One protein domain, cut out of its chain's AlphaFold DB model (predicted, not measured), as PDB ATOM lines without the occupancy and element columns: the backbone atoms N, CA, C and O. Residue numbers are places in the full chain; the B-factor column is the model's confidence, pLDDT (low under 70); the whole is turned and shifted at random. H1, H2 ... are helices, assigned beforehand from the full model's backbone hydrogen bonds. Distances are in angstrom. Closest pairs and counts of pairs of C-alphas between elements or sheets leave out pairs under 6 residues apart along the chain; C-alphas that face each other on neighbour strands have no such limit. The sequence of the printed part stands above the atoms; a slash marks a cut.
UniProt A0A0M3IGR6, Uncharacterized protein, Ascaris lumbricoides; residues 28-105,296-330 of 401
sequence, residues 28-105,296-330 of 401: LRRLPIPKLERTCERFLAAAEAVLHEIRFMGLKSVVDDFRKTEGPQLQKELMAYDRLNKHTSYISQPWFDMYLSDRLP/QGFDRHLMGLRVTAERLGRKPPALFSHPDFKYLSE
ATOM      1  N   LEU A  28      72.676  -6.863  78.880       83.94
ATOM      2  CA  LEU A  28      71.300  -6.455  78.620       83.94
ATOM      3  C   LEU A  28      70.398  -6.780  79.814       83.94
ATOM      4  O   LEU A  28      70.454  -7.858  80.415       83.94
ATOM      5  N   ARG A  29      69.527  -5.826  80.152       86.88
ATOM      6  CA  ARG A  29      68.507  -6.047  81.176       86.88
ATOM      7  C   ARG A  29      67.485  -7.046  80.657       86.88
ATOM      8  O   ARG A  29      67.051  -6.978  79.510       86.88
ATOM      9  N   ARG A  30      67.056  -7.938  81.544       86.25
ATOM     10  CA  ARG A  30      66.006  -8.913  81.246       86.25
ATOM     11  C   ARG A  30      64.680  -8.191  81.012       86.25
ATOM     12  O   ARG A  30      64.372  -7.222  81.711       86.25
ATOM     13  N   LEU A  31      63.895  -8.680  80.054       85.88
ATOM     14  CA  LEU A  31      62.561  -8.155  79.783       85.88
ATOM     15  C   LEU A  31      61.665  -8.395  81.013       85.88
ATOM     16  O   LEU A  31      61.492  -9.549  81.407       85.88
ATOM     17  N   PRO A  32      61.103  -7.348  81.642       86.19
ATOM     18  CA  PRO A  32      60.295  -7.528  82.838       86.19
ATOM     19  C   PRO A  32      58.945  -8.171  82.505       86.19
ATOM     20  O   PRO A  32      58.313  -7.834  81.501       86.19
ATOM     21  N   ILE A  33      58.467  -9.039  83.395       91.25
ATOM     22  CA  ILE A  33      57.081  -9.514  83.399       91.25
ATOM     23  C   ILE A  33      56.240  -8.493  84.189       91.25
ATOM     24  O   ILE A  33      56.564  -8.227  85.352       91.25
ATOM     25  N   PRO A  34      55.193  -7.883  83.598       90.12
ATOM     26  CA  PRO A  34      54.311  -6.968  84.317       90.12
ATOM     27  C   PRO A  34      53.584  -7.644  85.489       90.12
ATOM     28  O   PRO A  34      53.416  -8.861  85.528       90.12
ATOM     29  N   LYS A  35      53.097  -6.845  86.443       92.81
ATOM     30  CA  LYS A  35      52.184  -7.347  87.482       92.81
ATOM     31  C   LYS A  35      50.844  -7.738  86.853       92.81
ATOM     32  O   LYS A  35      50.328  -6.977  86.030       92.81
ATOM     33  N   LEU A  36      50.272  -8.867  87.273       96.06
ATOM     34  CA  LEU A  36      48.999  -9.381  86.755       96.06
ATOM     35  C   LEU A  36      47.876  -8.344  86.860       96.06
ATOM     36  O   LEU A  36      47.139  -8.133  85.899       96.06
ATOM     37  N   GLU A  37      47.783  -7.652  87.997       95.44
ATOM     38  CA  GLU A  37      46.753  -6.644  88.254       95.44
ATOM     39  C   GLU A  37      46.860  -5.499  87.251       95.44
ATOM     40  O   GLU A  37      45.868  -5.121  86.637       95.44
ATOM     41  N   ARG A  38      48.085  -5.013  87.004       90.25
ATOM     42  CA  ARG A  38      48.342  -3.946  86.027       90.25
ATOM     43  C   ARG A  38      48.035  -4.383  84.601       90.25
ATOM     44  O   ARG A  38      47.570  -3.571  83.810       90.25
ATOM     45  N   THR A  39      48.291  -5.644  84.265       92.94
ATOM     46  CA  THR A  39      47.926  -6.207  82.960       92.94
ATOM     47  C   THR A  39      46.414  -6.277  82.784       92.94
ATOM     48  O   THR A  39      45.925  -5.822  81.756       92.94
ATOM     49  N   CYS A  40      45.676  -6.758  83.786       96.50
ATOM     50  CA  CYS A  40      44.213  -6.807  83.741       96.50
ATOM     51  C   CYS A  40      43.599  -5.400  83.678       96.50
ATOM     52  O   CYS A  40      42.709  -5.163  82.871       96.50
ATOM     53  N   GLU A  41      44.101  -4.453  84.479       93.06
ATOM     54  CA  GLU A  41      43.670  -3.047  84.460       93.06
ATOM     55  C   GLU A  41      43.867  -2.411  83.081       93.06
ATOM     56  O   GLU A  41      42.949  -1.793  82.551       93.06
ATOM     57  N   ARG A  42      45.048  -2.587  82.473       89.06
ATOM     58  CA  ARG A  42      45.343  -2.038  81.141       89.06
ATOM     59  C   ARG A  42      44.504  -2.690  80.047       89.06
ATOM     60  O   ARG A  42      44.036  -1.984  79.161       89.06
ATOM     61  N   PHE A  43      44.304  -4.005  80.122       94.94
ATOM     62  CA  PHE A  43      43.446  -4.722  79.184       94.94
ATOM     63  C   PHE A  43      41.996  -4.229  79.267       94.94
ATOM     64  O   PHE A  43      41.390  -3.944  78.239       94.94
ATOM     65  N   LEU A  44      41.456  -4.050  80.476       96.25
ATOM     66  CA  LEU A  44      40.107  -3.514  80.662       96.25
ATOM     67  C   LEU A  44      39.989  -2.060  80.201       96.25
ATOM     68  O   LEU A  44      39.013  -1.733  79.542       96.25
ATOM     69  N   ALA A  45      40.989  -1.217  80.463       90.62
ATOM     70  CA  ALA A  45      40.995   0.157  79.962       90.62
ATOM     71  C   ALA A  45      40.977   0.214  78.422       90.62
ATOM     72  O   ALA A  45      40.292   1.050  77.839       90.62
ATOM     73  N   ALA A  46      41.693  -0.696  77.750       89.50
ATOM     74  CA  ALA A  46      41.628  -0.823  76.295       89.50
ATOM     75  C   ALA A  46      40.260  -1.352  75.823       89.50
ATOM     76  O   ALA A  46      39.714  -0.853  74.843       89.50
ATOM     77  N   ALA A  47      39.688  -2.329  76.532       94.12
ATOM     78  CA  ALA A  47      38.384  -2.902  76.211       94.12
ATOM     79  C   ALA A  47      37.236  -1.887  76.344       94.12
ATOM     80  O   ALA A  47      36.344  -1.863  75.500       94.12
ATOM     81  N   GLU A  48      37.268  -1.045  77.377       93.94
ATOM     82  CA  GLU A  48      36.261  -0.011  77.653       93.94
ATOM     83  C   GLU A  48      36.156   1.015  76.517       93.94
ATOM     84  O   GLU A  48      35.067   1.479  76.195       93.94
ATOM     85  N   ALA A  49      37.274   1.317  75.851       90.44
ATOM     86  CA  ALA A  49      37.301   2.251  74.729       90.44
ATOM     87  C   ALA A  49      36.630   1.707  73.451       90.44
ATOM     88  O   ALA A  49      36.354   2.480  72.536       90.44
ATOM     89  N   VAL A  50      36.400   0.391  73.358       90.00
ATOM     90  CA  VAL A  50      35.946  -0.277  72.124       90.00
ATOM     91  C   VAL A  50      34.609  -1.002  72.307       90.00
ATOM     92  O   VAL A  50      33.823  -1.107  71.364       90.00
ATOM     93  N   LEU A  51      34.334  -1.539  73.496       93.19
ATOM     94  CA  LEU A  51      33.152  -2.352  73.759       93.19
ATOM     95  C   LEU A  51      31.991  -1.518  74.299       93.19
ATOM     96  O   LEU A  51      32.152  -0.666  75.164       93.19
ATOM     97  N   HIS A  52      30.779  -1.853  73.853       93.81
ATOM     98  CA  HIS A  52      29.555  -1.354  74.474       93.81
ATOM     99  C   HIS A  52      29.435  -1.849  75.927       93.81
ATOM    100  O   HIS A  52      29.804  -2.988  76.223       93.81
ATOM    101  N   GLU A  53      28.830  -1.040  76.799       94.88
ATOM    102  CA  GLU A  53      28.761  -1.232  78.257       94.88
ATOM    103  C   GLU A  53      28.399  -2.665  78.688       94.88
ATOM    104  O   GLU A  53      29.123  -3.280  79.465       94.88
ATOM    105  N   ILE A  54      27.334  -3.253  78.133       95.19
ATOM    106  CA  ILE A  54      26.903  -4.626  78.467       95.19
ATOM    107  C   ILE A  54      27.996  -5.671  78.165       95.19
ATOM    108  O   ILE A  54      28.262  -6.545  78.992       95.19
ATOM    109  N   ARG A  55      28.647  -5.581  76.994       96.38
ATOM    110  CA  ARG A  55      29.738  -6.496  76.604       96.38
ATOM    111  C   ARG A  55      30.960  -6.278  77.488       96.38
ATOM    112  O   ARG A  55      31.532  -7.238  77.998       96.38
ATOM    113  N   PHE A  56      31.306  -5.015  77.731       97.06
ATOM    114  CA  PHE A  56      32.396  -4.647  78.626       97.06
ATOM    115  C   PHE A  56      32.195  -5.216  80.035       97.06
ATOM    116  O   PHE A  56      33.109  -5.833  80.575       97.06
ATOM    117  N   MET A  57      30.998  -5.089  80.612       96.44
ATOM    118  CA  MET A  57      30.685  -5.623  81.940       96.44
ATOM    119  C   MET A  57      30.780  -7.154  81.991       96.44
ATOM    120  O   MET A  57      31.310  -7.701  82.963       96.44
ATOM    121  N   GLY A  58      30.342  -7.842  80.931       96.06
ATOM    122  CA  GLY A  58      30.529  -9.286  80.776       96.06
ATOM    123  C   GLY A  58      32.009  -9.682  80.769       96.06
ATOM    124  O   GLY A  58      32.439 -10.487  81.597       96.06
ATOM    125  N   LEU A  59      32.812  -9.049  79.906       97.06
ATOM    126  CA  LEU A  59      34.257  -9.281  79.836       97.06
ATOM    127  C   LEU A  59      34.953  -8.946  81.162       97.06
ATOM    128  O   LEU A  59      35.808  -9.703  81.621       97.06
ATOM    129  N   LYS A  60      34.564  -7.844  81.810       97.31
ATOM    130  CA  LYS A  60      35.110  -7.417  83.098       97.31
ATOM    131  C   LYS A  60      34.907  -8.475  84.173       97.31
ATOM    132  O   LYS A  60      35.853  -8.766  84.900       97.31
ATOM    133  N   SER A  61      33.725  -9.087  84.244       97.25
ATOM    134  CA  SER A  61      33.468 -10.182  85.186       97.25
ATOM    135  C   SER A  61      34.415 -11.364  84.961       97.25
ATOM    136  O   SER A  61      34.928 -11.928  85.925       97.25
ATOM    137  N   VAL A  62      34.685 -11.721  83.703       97.19
ATOM    138  CA  VAL A  62      35.590 -12.828  83.348       97.19
ATOM    139  C   VAL A  62      37.049 -12.488  83.662       97.19
ATOM    140  O   VAL A  62      37.779 -13.329  84.180       97.19
ATOM    141  N   VAL A  63      37.483 -11.251  83.405       97.44
ATOM    142  CA  VAL A  63      38.829 -10.777  83.774       97.44
ATOM    143  C   VAL A  63      38.998 -10.731  85.296       97.44
ATOM    144  O   VAL A  63      40.052 -11.105  85.811       97.44
ATOM    145  N   ASP A  64      37.970 -10.297  86.027       97.25
ATOM    146  CA  ASP A  64      37.975 -10.264  87.489       97.25
ATOM    147  C   ASP A  64      38.034 -11.667  88.102       97.25
ATOM    148  O   ASP A  64      38.727 -11.849  89.106       97.25
ATOM    149  N   ASP A  65      37.346 -12.645  87.504       97.31
ATOM    150  CA  ASP A  65      37.460 -14.053  87.886       97.31
ATOM    151  C   ASP A  65      38.870 -14.582  87.604       97.31
ATOM    152  O   ASP A  65      39.552 -15.015  88.533       97.31
ATOM    153  N   PHE A  66      39.374 -14.409  86.376       97.69
ATOM    154  CA  PHE A  66      40.729 -14.809  85.985       97.69
ATOM    155  C   PHE A  66      41.801 -14.255  86.933       97.69
ATOM    156  O   PHE A  66      42.716 -14.972  87.343       97.69
ATOM    157  N   ARG A  67      41.675 -12.984  87.332       96.50
ATOM    158  CA  ARG A  67      42.588 -12.323  88.275       96.50
ATOM    159  C   ARG A  67      42.586 -12.969  89.666       96.50
ATOM    160  O   ARG A  67      43.593 -12.876  90.364       96.50
ATOM    161  N   LYS A  68      41.483 -13.594  90.086       96.25
ATOM    162  CA  LYS A  68      41.328 -14.233  91.405       96.25
ATOM    163  C   LYS A  68      41.631 -15.731  91.385       96.25
ATOM    164  O   LYS A  68      42.037 -16.262  92.415       96.25
ATOM    165  N   THR A  69      41.422 -16.398  90.252       95.12
ATOM    166  CA  THR A  69      41.467 -17.859  90.137       95.12
ATOM    167  C   THR A  69      42.747 -18.335  89.443       95.12
ATOM    168  O   THR A  69      43.761 -18.590  90.092       95.12
ATOM    169  N   GLU A  70      42.729 -18.462  88.119       95.88
ATOM    170  CA  GLU A  70      43.778 -19.110  87.323       95.88
ATOM    171  C   GLU A  70      44.999 -18.202  87.104       95.88
ATOM    172  O   GLU A  70      46.140 -18.674  87.074       95.88
ATOM    173  N   GLY A  71      44.774 -16.890  86.990       97.00
ATOM    174  CA  GLY A  71      45.789 -15.885  86.678       97.00
ATOM    175  C   GLY A  71      46.970 -15.857  87.653       97.00
ATOM    176  O   GLY A  71      48.109 -15.919  87.185       97.00
ATOM    177  N   PRO A  72      46.768 -15.821  88.987       98.00
ATOM    178  CA  PRO A  72      47.868 -15.820  89.957       98.00
ATOM    179  C   PRO A  72      48.781 -17.045  89.852       98.00
ATOM    180  O   PRO A  72      50.004 -16.926  89.969       98.00
ATOM    181  N   GLN A  73      48.208 -18.225  89.592       97.06
ATOM    182  CA  GLN A  73      48.993 -19.442  89.412       97.06
ATOM    183  C   GLN A  73      49.789 -19.386  88.103       97.06
ATOM    184  O   GLN A  73      50.984 -19.668  88.115       97.06
ATOM    185  N   LEU A  74      49.175 -18.964  86.993       97.50
ATOM    186  CA  LEU A  74      49.882 -18.809  85.717       97.50
ATOM    187  C   LEU A  74      50.984 -17.743  85.786       97.50
ATOM    188  O   LEU A  74      52.073 -17.966  85.266       97.50
ATOM    189  N   GLN A  75      50.752 -16.633  86.491       97.88
ATOM    190  CA  GLN A  75      51.759 -15.601  86.759       97.88
ATOM    191  C   GLN A  75      52.974 -16.194  87.478       97.88
ATOM    192  O   GLN A  75      54.119 -15.957  87.088       97.88
ATOM    193  N   LYS A  76      52.729 -16.973  88.538       97.81
ATOM    194  CA  LYS A  76      53.783 -17.610  89.331       97.81
ATOM    195  C   LYS A  76      54.619 -18.566  88.478       97.81
ATOM    196  O   LYS A  76      55.846 -18.536  88.581       97.81
ATOM    197  N   GLU A  77      53.971 -19.369  87.639       97.62
ATOM    198  CA  GLU A  77      54.642 -20.320  86.744       97.62
ATOM    199  C   GLU A  77      55.409 -19.612  85.620       97.62
ATOM    200  O   GLU A  77      56.560 -19.954  85.359       97.62
ATOM    201  N   LEU A  78      54.855 -18.547  85.031       97.06
ATOM    202  CA  LEU A  78      55.552 -17.723  84.040       97.06
ATOM    203  C   LEU A  78      56.817 -17.082  84.637       97.06
ATOM    204  O   LEU A  78      57.884 -17.108  84.026       97.06
ATOM    205  N   MET A  79      56.729 -16.560  85.863       97.06
ATOM    206  CA  MET A  79      57.884 -16.021  86.589       97.06
ATOM    207  C   MET A  79      58.886 -17.111  86.995       97.06
ATOM    208  O   MET A  79      60.086 -16.846  87.081       97.06
ATOM    209  N   ALA A  80      58.435 -18.334  87.284       97.06
ATOM    210  CA  ALA A  80      59.323 -19.466  87.535       97.06
ATOM    211  C   ALA A  80      60.079 -19.863  86.259       97.06
ATOM    212  O   ALA A  80      61.307 -19.939  86.292       97.06
ATOM    213  N   TYR A  81      59.371 -19.999  85.136       95.38
ATOM    214  CA  TYR A  81      59.950 -20.243  83.817       95.38
ATOM    215  C   TYR A  81      60.988 -19.178  83.454       95.38
ATOM    216  O   TYR A  81      62.113 -19.506  83.084       95.38
ATOM    217  N   ASP A  82      60.648 -17.900  83.621       95.50
ATOM    218  CA  ASP A  82      61.553 -16.783  83.361       95.50
ATOM    219  C   ASP A  82      62.813 -16.844  84.244       95.50
ATOM    220  O   ASP A  82      63.931 -16.715  83.749       95.50
ATOM    221  N   ARG A  83      62.669 -17.135  85.545       95.56
ATOM    222  CA  ARG A  83      63.815 -17.282  86.461       95.56
ATOM    223  C   ARG A  83      64.741 -18.445  86.106       95.56
ATOM    224  O   ARG A  83      65.937 -18.336  86.384       95.56
ATOM    225  N   LEU A  84      64.209 -19.526  85.537       95.94
ATOM    226  CA  LEU A  84      64.986 -20.684  85.085       95.94
ATOM    227  C   LEU A  84      65.677 -20.419  83.736       95.94
ATOM    228  O   LEU A  84      66.771 -20.919  83.499       95.94
ATOM    229  N   ASN A  85      65.103 -19.557  82.892       94.81
ATOM    230  CA  ASN A  85      65.580 -19.266  81.537       94.81
ATOM    231  C   ASN A  85      66.202 -17.862  81.421       94.81
ATOM    232  O   ASN A  85      65.816 -17.048  80.584       94.81
ATOM    233  N   LYS A  86      67.204 -17.560  82.259       92.31
ATOM    234  CA  LYS A  86      67.812 -16.212  82.342       92.31
ATOM    235  C   LYS A  86      68.528 -15.739  81.074       92.31
ATOM    236  O   LYS A  86      68.742 -14.539  80.939       92.31
ATOM    237  N   HIS A  87      68.910 -16.666  80.198       91.12
ATOM    238  CA  HIS A  87      69.618 -16.402  78.943       91.12
ATOM    239  C   HIS A  87      68.698 -15.873  77.828       91.12
ATOM    240  O   HIS A  87      69.188 -15.461  76.784       91.12
ATOM    241  N   THR A  88      67.379 -15.883  78.041       92.81
ATOM    242  CA  THR A  88      66.373 -15.412  77.083       92.81
ATOM    243  C   THR A  88      65.275 -14.612  77.800       92.81
ATOM    244  O   THR A  88      65.354 -14.338  79.004       92.81
ATOM    245  N   SER A  89      64.254 -14.194  77.053       91.62
ATOM    246  CA  SER A  89      63.041 -13.577  77.585       91.62
ATOM    247  C   SER A  89      61.872 -14.559  77.567       91.62
ATOM    248  O   SER A  89      61.812 -15.465  76.736       91.62
ATOM    249  N   TYR A  90      60.898 -14.341  78.451       93.31
ATOM    250  CA  TYR A  90      59.708 -15.188  78.551       93.31
ATOM    251  C   TYR A  90      58.876 -15.272  77.255       93.31
ATOM    252  O   TYR A  90      58.112 -16.223  77.097       93.31
ATOM    253  N   ILE A  91      59.011 -14.288  76.355       92.44
ATOM    254  CA  ILE A  91      58.165 -14.127  75.165       92.44
ATOM    255  C   ILE A  91      58.850 -14.512  73.853       92.44
ATOM    256  O   ILE A  91      58.150 -14.775  72.885       92.44
ATOM    257  N   SER A  92      60.186 -14.571  73.806       90.69
ATOM    258  CA  SER A  92      60.919 -14.750  72.544       90.69
ATOM    259  C   SER A  92      60.498 -16.015  71.793       90.69
ATOM    260  O   SER A  92      60.053 -15.912  70.658       90.69
ATOM    261  N   GLN A  93      60.565 -17.183  72.437       91.88
ATOM    262  CA  GLN A  93      60.145 -18.438  71.808       91.88
ATOM    263  C   GLN A  93      58.648 -18.436  71.432       91.88
ATOM    264  O   GLN A  93      58.361 -18.666  70.266       91.88
ATOM    265  N   PRO A  94      57.696 -18.110  72.337       91.38
ATOM    266  CA  PRO A  94      56.285 -18.013  71.959       91.38
ATOM    267  C   PRO A  94      56.006 -17.109  70.752       91.38
ATOM    268  O   PRO A  94      55.120 -17.402  69.957       91.38
ATOM    269  N   TRP A  95      56.740 -15.999  70.634       90.44
ATOM    270  CA  TRP A  95      56.609 -15.062  69.522       90.44
ATOM    271  C   TRP A  95      57.083 -15.681  68.206       90.44
ATOM    272  O   TRP A  95      56.364 -15.603  67.218       90.44
ATOM    273  N   PHE A  96      58.236 -16.358  68.209       90.38
ATOM    274  CA  PHE A  96      58.717 -17.110  67.046       90.38
ATOM    275  C   PHE A  96      57.758 -18.234  66.658       90.38
ATOM    276  O   PHE A  96      57.373 -18.331  65.495       90.38
ATOM    277  N   ASP A  97      57.318 -19.034  67.629       91.50
ATOM    278  CA  ASP A  97      56.411 -20.159  67.397       91.50
ATOM    279  C   ASP A  97      55.099 -19.689  66.754       91.50
ATOM    280  O   ASP A  97      54.575 -20.362  65.872       91.50
ATOM    281  N   MET A  98      54.585 -18.512  67.131       92.12
ATOM    282  CA  MET A  98      53.387 -17.925  66.520       92.12
ATOM    283  C   MET A  98      53.547 -17.702  65.008       92.12
ATOM    284  O   MET A  98      52.660 -18.091  64.258       92.12
ATOM    285  N   TYR A  99      54.663 -17.125  64.553       92.62
ATOM    286  CA  TYR A  99      54.902 -16.928  63.116       92.62
ATOM    287  C   TYR A  99      55.233 -18.244  62.410       92.62
ATOM    288  O   TYR A  99      54.679 -18.544  61.357       92.62
ATOM    289  N   LEU A 100      56.112 -19.054  63.004       94.19
ATOM    290  CA  LEU A 100      56.607 -20.291  62.397       94.19
ATOM    291  C   LEU A 100      55.559 -21.407  62.339       94.19
ATOM    292  O   LEU A 100      55.760 -22.365  61.592       94.19
ATOM    293  N   SER A 101      54.470 -21.309  63.110       94.44
ATOM    294  CA  SER A 101      53.349 -22.261  63.098       94.44
ATOM    295  C   SER A 101      52.157 -21.812  62.252       94.44
ATOM    296  O   SER A 101      51.345 -22.657  61.876       94.44
ATOM    297  N   ASP A 102      52.055 -20.537  61.870       94.56
ATOM    298  CA  ASP A 102      50.971 -20.096  60.990       94.56
ATOM    299  C   ASP A 102      51.172 -20.629  59.565       94.56
ATOM    300  O   ASP A 102      52.298 -20.862  59.116       94.56
ATOM    301  N   ARG A 103      50.068 -20.939  58.886       96.50
ATOM    302  CA  ARG A 103      50.032 -21.607  57.581       96.50
ATOM    303  C   ARG A 103      49.677 -20.660  56.442       96.50
ATOM    304  O   ARG A 103      49.767 -21.056  55.275       96.50
ATOM    305  N   LEU A 104      49.263 -19.431  56.742       96.12
ATOM    306  CA  LEU A 104      48.991 -18.437  55.710       96.12
ATOM    307  C   LEU A 104      50.247 -18.158  54.860       96.12
ATOM    308  O   LEU A 104      51.368 -18.229  55.367       96.12
ATOM    309  N   PRO A 105      50.089 -17.836  53.564       96.44
ATOM    310  CA  PRO A 105      51.204 -17.400  52.731       96.44
ATOM    311  C   PRO A 105      51.987 -16.235  53.343       96.44
ATOM    312  O   PRO A 105      51.388 -15.294  53.856       96.44
ATOM    313  N   GLN A 296      55.317  -0.985  79.197       54.66
ATOM    314  CA  GLN A 296      54.876  -2.284  79.704       54.66
ATOM    315  C   GLN A 296      53.496  -2.617  79.108       54.66
ATOM    316  O   GLN A 296      52.473  -2.408  79.760       54.66
ATOM    317  N   GLY A 297      53.459  -3.089  77.862       69.25
ATOM    318  CA  GLY A 297      52.223  -3.561  77.223       69.25
ATOM    319  C   GLY A 297      51.582  -4.749  77.958       69.25
ATOM    320  O   GLY A 297      52.232  -5.411  78.772       69.25
ATOM    321  N   PHE A 298      50.303  -5.017  77.690       85.56
ATOM    322  CA  PHE A 298      49.570  -6.138  78.294       85.56
ATOM    323  C   PHE A 298      49.518  -7.374  77.380       85.56
ATOM    324  O   PHE A 298      49.535  -8.487  77.900       85.56
ATOM    325  N   ASP A 299      49.553  -7.205  76.055       86.62
ATOM    326  CA  ASP A 299      49.362  -8.277  75.063       86.62
ATOM    327  C   ASP A 299      50.391  -9.402  75.187       86.62
ATOM    328  O   ASP A 299      50.038 -10.565  75.378       86.62
ATOM    329  N   ARG A 300      51.686  -9.052  75.185       86.56
ATOM    330  CA  ARG A 300      52.784 -10.023  75.348       86.56
ATOM    331  C   ARG A 300      52.690 -10.772  76.678       86.56
ATOM    332  O   ARG A 300      53.006 -11.956  76.742       86.56
ATOM    333  N   HIS A 301      52.222 -10.105  77.733       91.69
ATOM    334  CA  HIS A 301      52.044 -10.746  79.029       91.69
ATOM    335  C   HIS A 301      50.870 -11.737  79.013       91.69
ATOM    336  O   HIS A 301      51.042 -12.875  79.442       91.69
ATOM    337  N   LEU A 302      49.715 -11.354  78.456       91.44
ATOM    338  CA  LEU A 302      48.556 -12.241  78.294       91.44
ATOM    339  C   LEU A 302      48.886 -13.457  77.413       91.44
ATOM    340  O   LEU A 302      48.523 -14.578  77.766       91.44
ATOM    341  N   MET A 303      49.653 -13.263  76.335       92.19
ATOM    342  CA  MET A 303      50.190 -14.358  75.522       92.19
ATOM    343  C   MET A 303      51.099 -15.280  76.345       92.19
ATOM    344  O   MET A 303      50.932 -16.497  76.303       92.19
ATOM    345  N   GLY A 304      52.015 -14.716  77.139       89.44
ATOM    346  CA  GLY A 304      52.875 -15.487  78.038       89.44
ATOM    347  C   GLY A 304      52.084 -16.335  79.041       89.44
ATOM    348  O   GLY A 304      52.431 -17.494  79.271       89.44
ATOM    349  N   LEU A 305      50.993 -15.802  79.599       93.25
ATOM    350  CA  LEU A 305      50.105 -16.531  80.515       93.25
ATOM    351  C   LEU A 305      49.344 -17.660  79.800       93.25
ATOM    352  O   LEU A 305      49.289 -18.772  80.328       93.25
ATOM    353  N   ARG A 306      48.819 -17.416  78.590       94.12
ATOM    354  CA  ARG A 306      48.158 -18.445  77.764       94.12
ATOM    355  C   ARG A 306      49.104 -19.602  77.447       94.12
ATOM    356  O   ARG A 306      48.779 -20.751  77.731       94.12
ATOM    357  N   VAL A 307      50.299 -19.294  76.941       92.06
ATOM    358  CA  VAL A 307      51.311 -20.308  76.597       92.06
ATOM    359  C   VAL A 307      51.816 -21.038  77.843       92.06
ATOM    360  O   VAL A 307      52.133 -22.222  77.791       92.06
ATOM    361  N   THR A 308      51.840 -20.379  79.004       93.69
ATOM    362  CA  THR A 308      52.138 -21.057  80.274       93.69
ATOM    363  C   THR A 308      51.073 -22.098  80.621       93.69
ATOM    364  O   THR A 308      51.428 -23.190  81.056       93.69
ATOM    365  N   ALA A 309      49.784 -21.820  80.393       93.56
ATOM    366  CA  ALA A 309      48.728 -22.813  80.601       93.56
ATOM    367  C   ALA A 309      48.914 -24.035  79.684       93.56
ATOM    368  O   ALA A 309      48.850 -25.170  80.158       93.56
ATOM    369  N   GLU A 310      49.237 -23.794  78.411       91.94
ATOM    370  CA  GLU A 310      49.523 -24.838  77.417       91.94
ATOM    371  C   GLU A 310      50.737 -25.691  77.818       91.94
ATOM    372  O   GLU A 310      50.646 -26.916  77.840       91.94
ATOM    373  N   ARG A 311      51.846 -25.064  78.243       92.06
ATOM    374  CA  ARG A 311      53.052 -25.761  78.738       92.06
ATOM    375  C   ARG A 311      52.776 -26.667  79.935       92.06
ATOM    376  O   ARG A 311      53.440 -27.683  80.101       92.06
ATOM    377  N   LEU A 312      51.815 -26.296  80.777       91.44
ATOM    378  CA  LEU A 312      51.399 -27.085  81.936       91.44
ATOM    379  C   LEU A 312      50.393 -28.193  81.574       91.44
ATOM    380  O   LEU A 312      49.893 -28.861  82.479       91.44
ATOM    381  N   GLY A 313      50.048 -28.360  80.290       90.88
ATOM    382  CA  GLY A 313      49.031 -29.307  79.830       90.88
ATOM    383  C   GLY A 313      47.619 -28.958  80.307       90.88
ATOM    384  O   GLY A 313      46.765 -29.838  80.416       90.88
ATOM    385  N   ARG A 314      47.367 -27.690  80.656       91.25
ATOM    386  CA  ARG A 314      46.072 -27.220  81.163       91.25
ATOM    387  C   ARG A 314      45.244 -26.630  80.032       91.25
ATOM    388  O   ARG A 314      45.773 -26.055  79.084       91.25
ATOM    389  N   LYS A 315      43.918 -26.712  80.168       89.75
ATOM    390  CA  LYS A 315      43.009 -25.970  79.291       89.75
ATOM    391  C   LYS A 315      43.272 -24.461  79.459       89.75
ATOM    392  O   LYS A 315      43.434 -24.021  80.601       89.75
ATOM    393  N   PRO A 316      43.299 -23.669  78.372       88.56
ATOM    394  CA  PRO A 316      43.401 -22.222  78.483       88.56
ATOM    395  C   PRO A 316      42.265 -21.651  79.352       88.56
ATOM    396  O   PRO A 316      41.115 -22.069  79.169       88.56
ATOM    397  N   PRO A 317      42.566 -20.697  80.253       92.88
ATOM    398  CA  PRO A 317      41.565 -19.970  81.028       92.88
ATOM    399  C   PRO A 317      40.414 -19.438  80.181       92.88
ATOM    400  O   PRO A 317      40.614 -19.031  79.030       92.88
ATOM    401  N   ALA A 318      39.220 -19.368  80.776       92.31
ATOM    402  CA  ALA A 318      37.998 -18.944  80.086       92.31
ATOM    403  C   ALA A 318      38.157 -17.585  79.378       92.31
ATOM    404  O   ALA A 318      37.643 -17.409  78.269       92.31
ATOM    405  N   LEU A 319      38.951 -16.680  79.968       94.88
ATOM    406  CA  LEU A 319      39.335 -15.388  79.399       94.88
ATOM    407  C   LEU A 319      39.796 -15.491  77.937       94.88
ATOM    408  O   LEU A 319      39.274 -14.775  77.091       94.88
ATOM    409  N   PHE A 320      40.717 -16.405  77.614       93.75
ATOM    410  CA  PHE A 320      41.297 -16.511  76.267       93.75
ATOM    411  C   PHE A 320      40.322 -17.079  75.229       93.75
ATOM    412  O   PHE A 320      40.505 -16.907  74.027       93.75
ATOM    413  N   SER A 321      39.272 -17.762  75.688       92.00
ATOM    414  CA  SER A 321      38.201 -18.268  74.829       92.00
ATOM    415  C   SER A 321      37.020 -17.301  74.691       92.00
ATOM    416  O   SER A 321      36.168 -17.525  73.829       92.00
ATOM    417  N   HIS A 322      36.977 -16.238  75.503       94.25
ATOM    418  CA  HIS A 322      35.873 -15.285  75.535       94.25
ATOM    419  C   HIS A 322      35.735 -14.548  74.189       94.25
ATOM    420  O   HIS A 322      36.743 -14.067  73.663       94.25
ATOM    421  N   PRO A 323      34.518 -14.398  73.629       93.75
ATOM    422  CA  PRO A 323      34.318 -13.738  72.336       93.75
ATOM    423  C   PRO A 323      34.901 -12.323  72.282       93.75
ATOM    424  O   PRO A 323      35.564 -11.969  71.314       93.75
ATOM    425  N   ASP A 324      34.730 -11.540  73.351       94.69
ATOM    426  CA  ASP A 324      35.263 -10.173  73.399       94.69
ATOM    427  C   ASP A 324      36.791 -10.128  73.520       94.69
ATOM    428  O   ASP A 324      37.405  -9.196  73.016       94.69
ATOM    429  N   PHE A 325      37.424 -11.143  74.123       93.69
ATOM    430  CA  PHE A 325      38.885 -11.243  74.130       93.69
ATOM    431  C   PHE A 325      39.414 -11.488  72.715       93.69
ATOM    432  O   PHE A 325      40.367 -10.839  72.287       93.69
ATOM    433  N   LYS A 326      38.769 -12.399  71.971       92.00
ATOM    434  CA  LYS A 326      39.110 -12.678  70.569       92.00
ATOM    435  C   LYS A 326      38.913 -11.442  69.699       92.00
ATOM    436  O   LYS A 326      39.833 -11.060  68.997       92.00
ATOM    437  N   TYR A 327      37.771 -10.770  69.841       91.44
ATOM    438  CA  TYR A 327      37.478  -9.522  69.138       91.44
ATOM    439  C   TYR A 327      38.525  -8.429  69.417       91.44
ATOM    440  O   TYR A 327      38.993  -7.778  68.493       91.44
ATOM    441  N   LEU A 328      38.952  -8.255  70.673       91.00
ATOM    442  CA  LEU A 328      40.006  -7.292  71.029       91.00
ATOM    443  C   LEU A 328      41.405  -7.702  70.537       91.00
ATOM    444  O   LEU A 328      42.294  -6.858  70.477       91.00
ATOM    445  N   SER A 329      41.595  -8.976  70.190       88.56
ATOM    446  CA  SER A 329      42.826  -9.501  69.584       88.56
ATOM    447  C   SER A 329      42.794  -9.452  68.047       88.56
ATOM    448  O   SER A 329      43.796  -9.754  67.402       88.56
ATOM    449  N   GLU A 330      41.659  -9.078  67.446       90.31
ATOM    450  CA  GLU A 330      41.490  -8.892  66.005       90.31
ATOM    451  C   GLU A 330      41.716  -7.417  65.644       90.31
ATOM    452  O   GLU A 330      40.818  -6.576  65.696       90.31
TER     453      GLU A 330
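AT A GLANCE: This is residues 28 to 105 and 296 to 330 of the 401 residues of an uncharacterized protein of Ascaris lumbricoides (UniProt A0A0M3IGR6). Look first at the helical hairpin of H1 and H2 at one end of the domain; just after H2, the chain turns into the long helix H3, and H5, near the middle of the domain, crosses H3 at nearly a right angle. The short helix H6 packs on H2, with H7 following it, while at the other end of the domain residues 96 to 105, of which 96 to 101 belong to H4, stick out as an arm. You will find 113 printed residues with seven named helices, H1 to H7 in chain order, and no named strand; the class is all helix. The whole is compact, with a radius of gyration of the C-alphas of 14.5 A, and spans 44 by 38 by 29 A.

IN THESE COORDINATES: Find C-alpha 53 at (28.761, -1.232, 78.257); from there H2, the longest helix by residues, runs 22.4 A to C-alpha 68. Before it stands H1, residues 36 to 48, 18.2 A long. After it comes H3, residues 70 to 84, which runs 21.4 A and ends at (64.986, -20.684, 85.085). H4 is residues 92 to 101, 14.2 A. Beyond the cut, find H5 at residues 299 to 311, 18.2 A, then the short H6, residues 318 to 321, and H7, residues 323 to 328, which ends at C-alpha 328 (40.006, -7.292, 71.029).

HOW THE PARTS SIT: Start at H2: it touches H1 in a hairpin, at a shallow tilt of 7 degrees, opposite ways, with C-alphas 48 and 56 closest at 6.1 A. With residues 59 to 66 alone H2 touches H6, the closest C-alphas being those of Val 62 and Leu 319, 6.0 A apart. H2 and H7 only just touch, with 3 pairs of C-alphas within 8 A, Leu 59 and Asp 324 closest at 6.6 A. H2 and H3 meet only through their link. Move on to H3, which touches H5 about perpendicular, at 87 degrees, with the C-alphas of Leu 74 and Leu 305 closest at 5.7 A. H4 and H5 only just touch, with 3 pairs within 8 A, Pro 94 and Val 307 closest at 7.2 A. H2 and H5 are apart. In H1, H2, H3, H5 and H7 every O i to N i+4 pair is within hydrogen-bond range; in H4 5 of 6 are, and H6 is too short for such a pair.

THE WHOLE: The two C-alphas farthest apart, those of Leu 28 and Ile 54, are 44.4 A apart. Residues 106 to 295 are not printed, and C-alphas 105 and 296 across this cut are 31.1 A apart. Of the links that are printed whole, none is long. Mean pLDDT of the printed part is 92.7; look for values under 70 at residues 296 to 297.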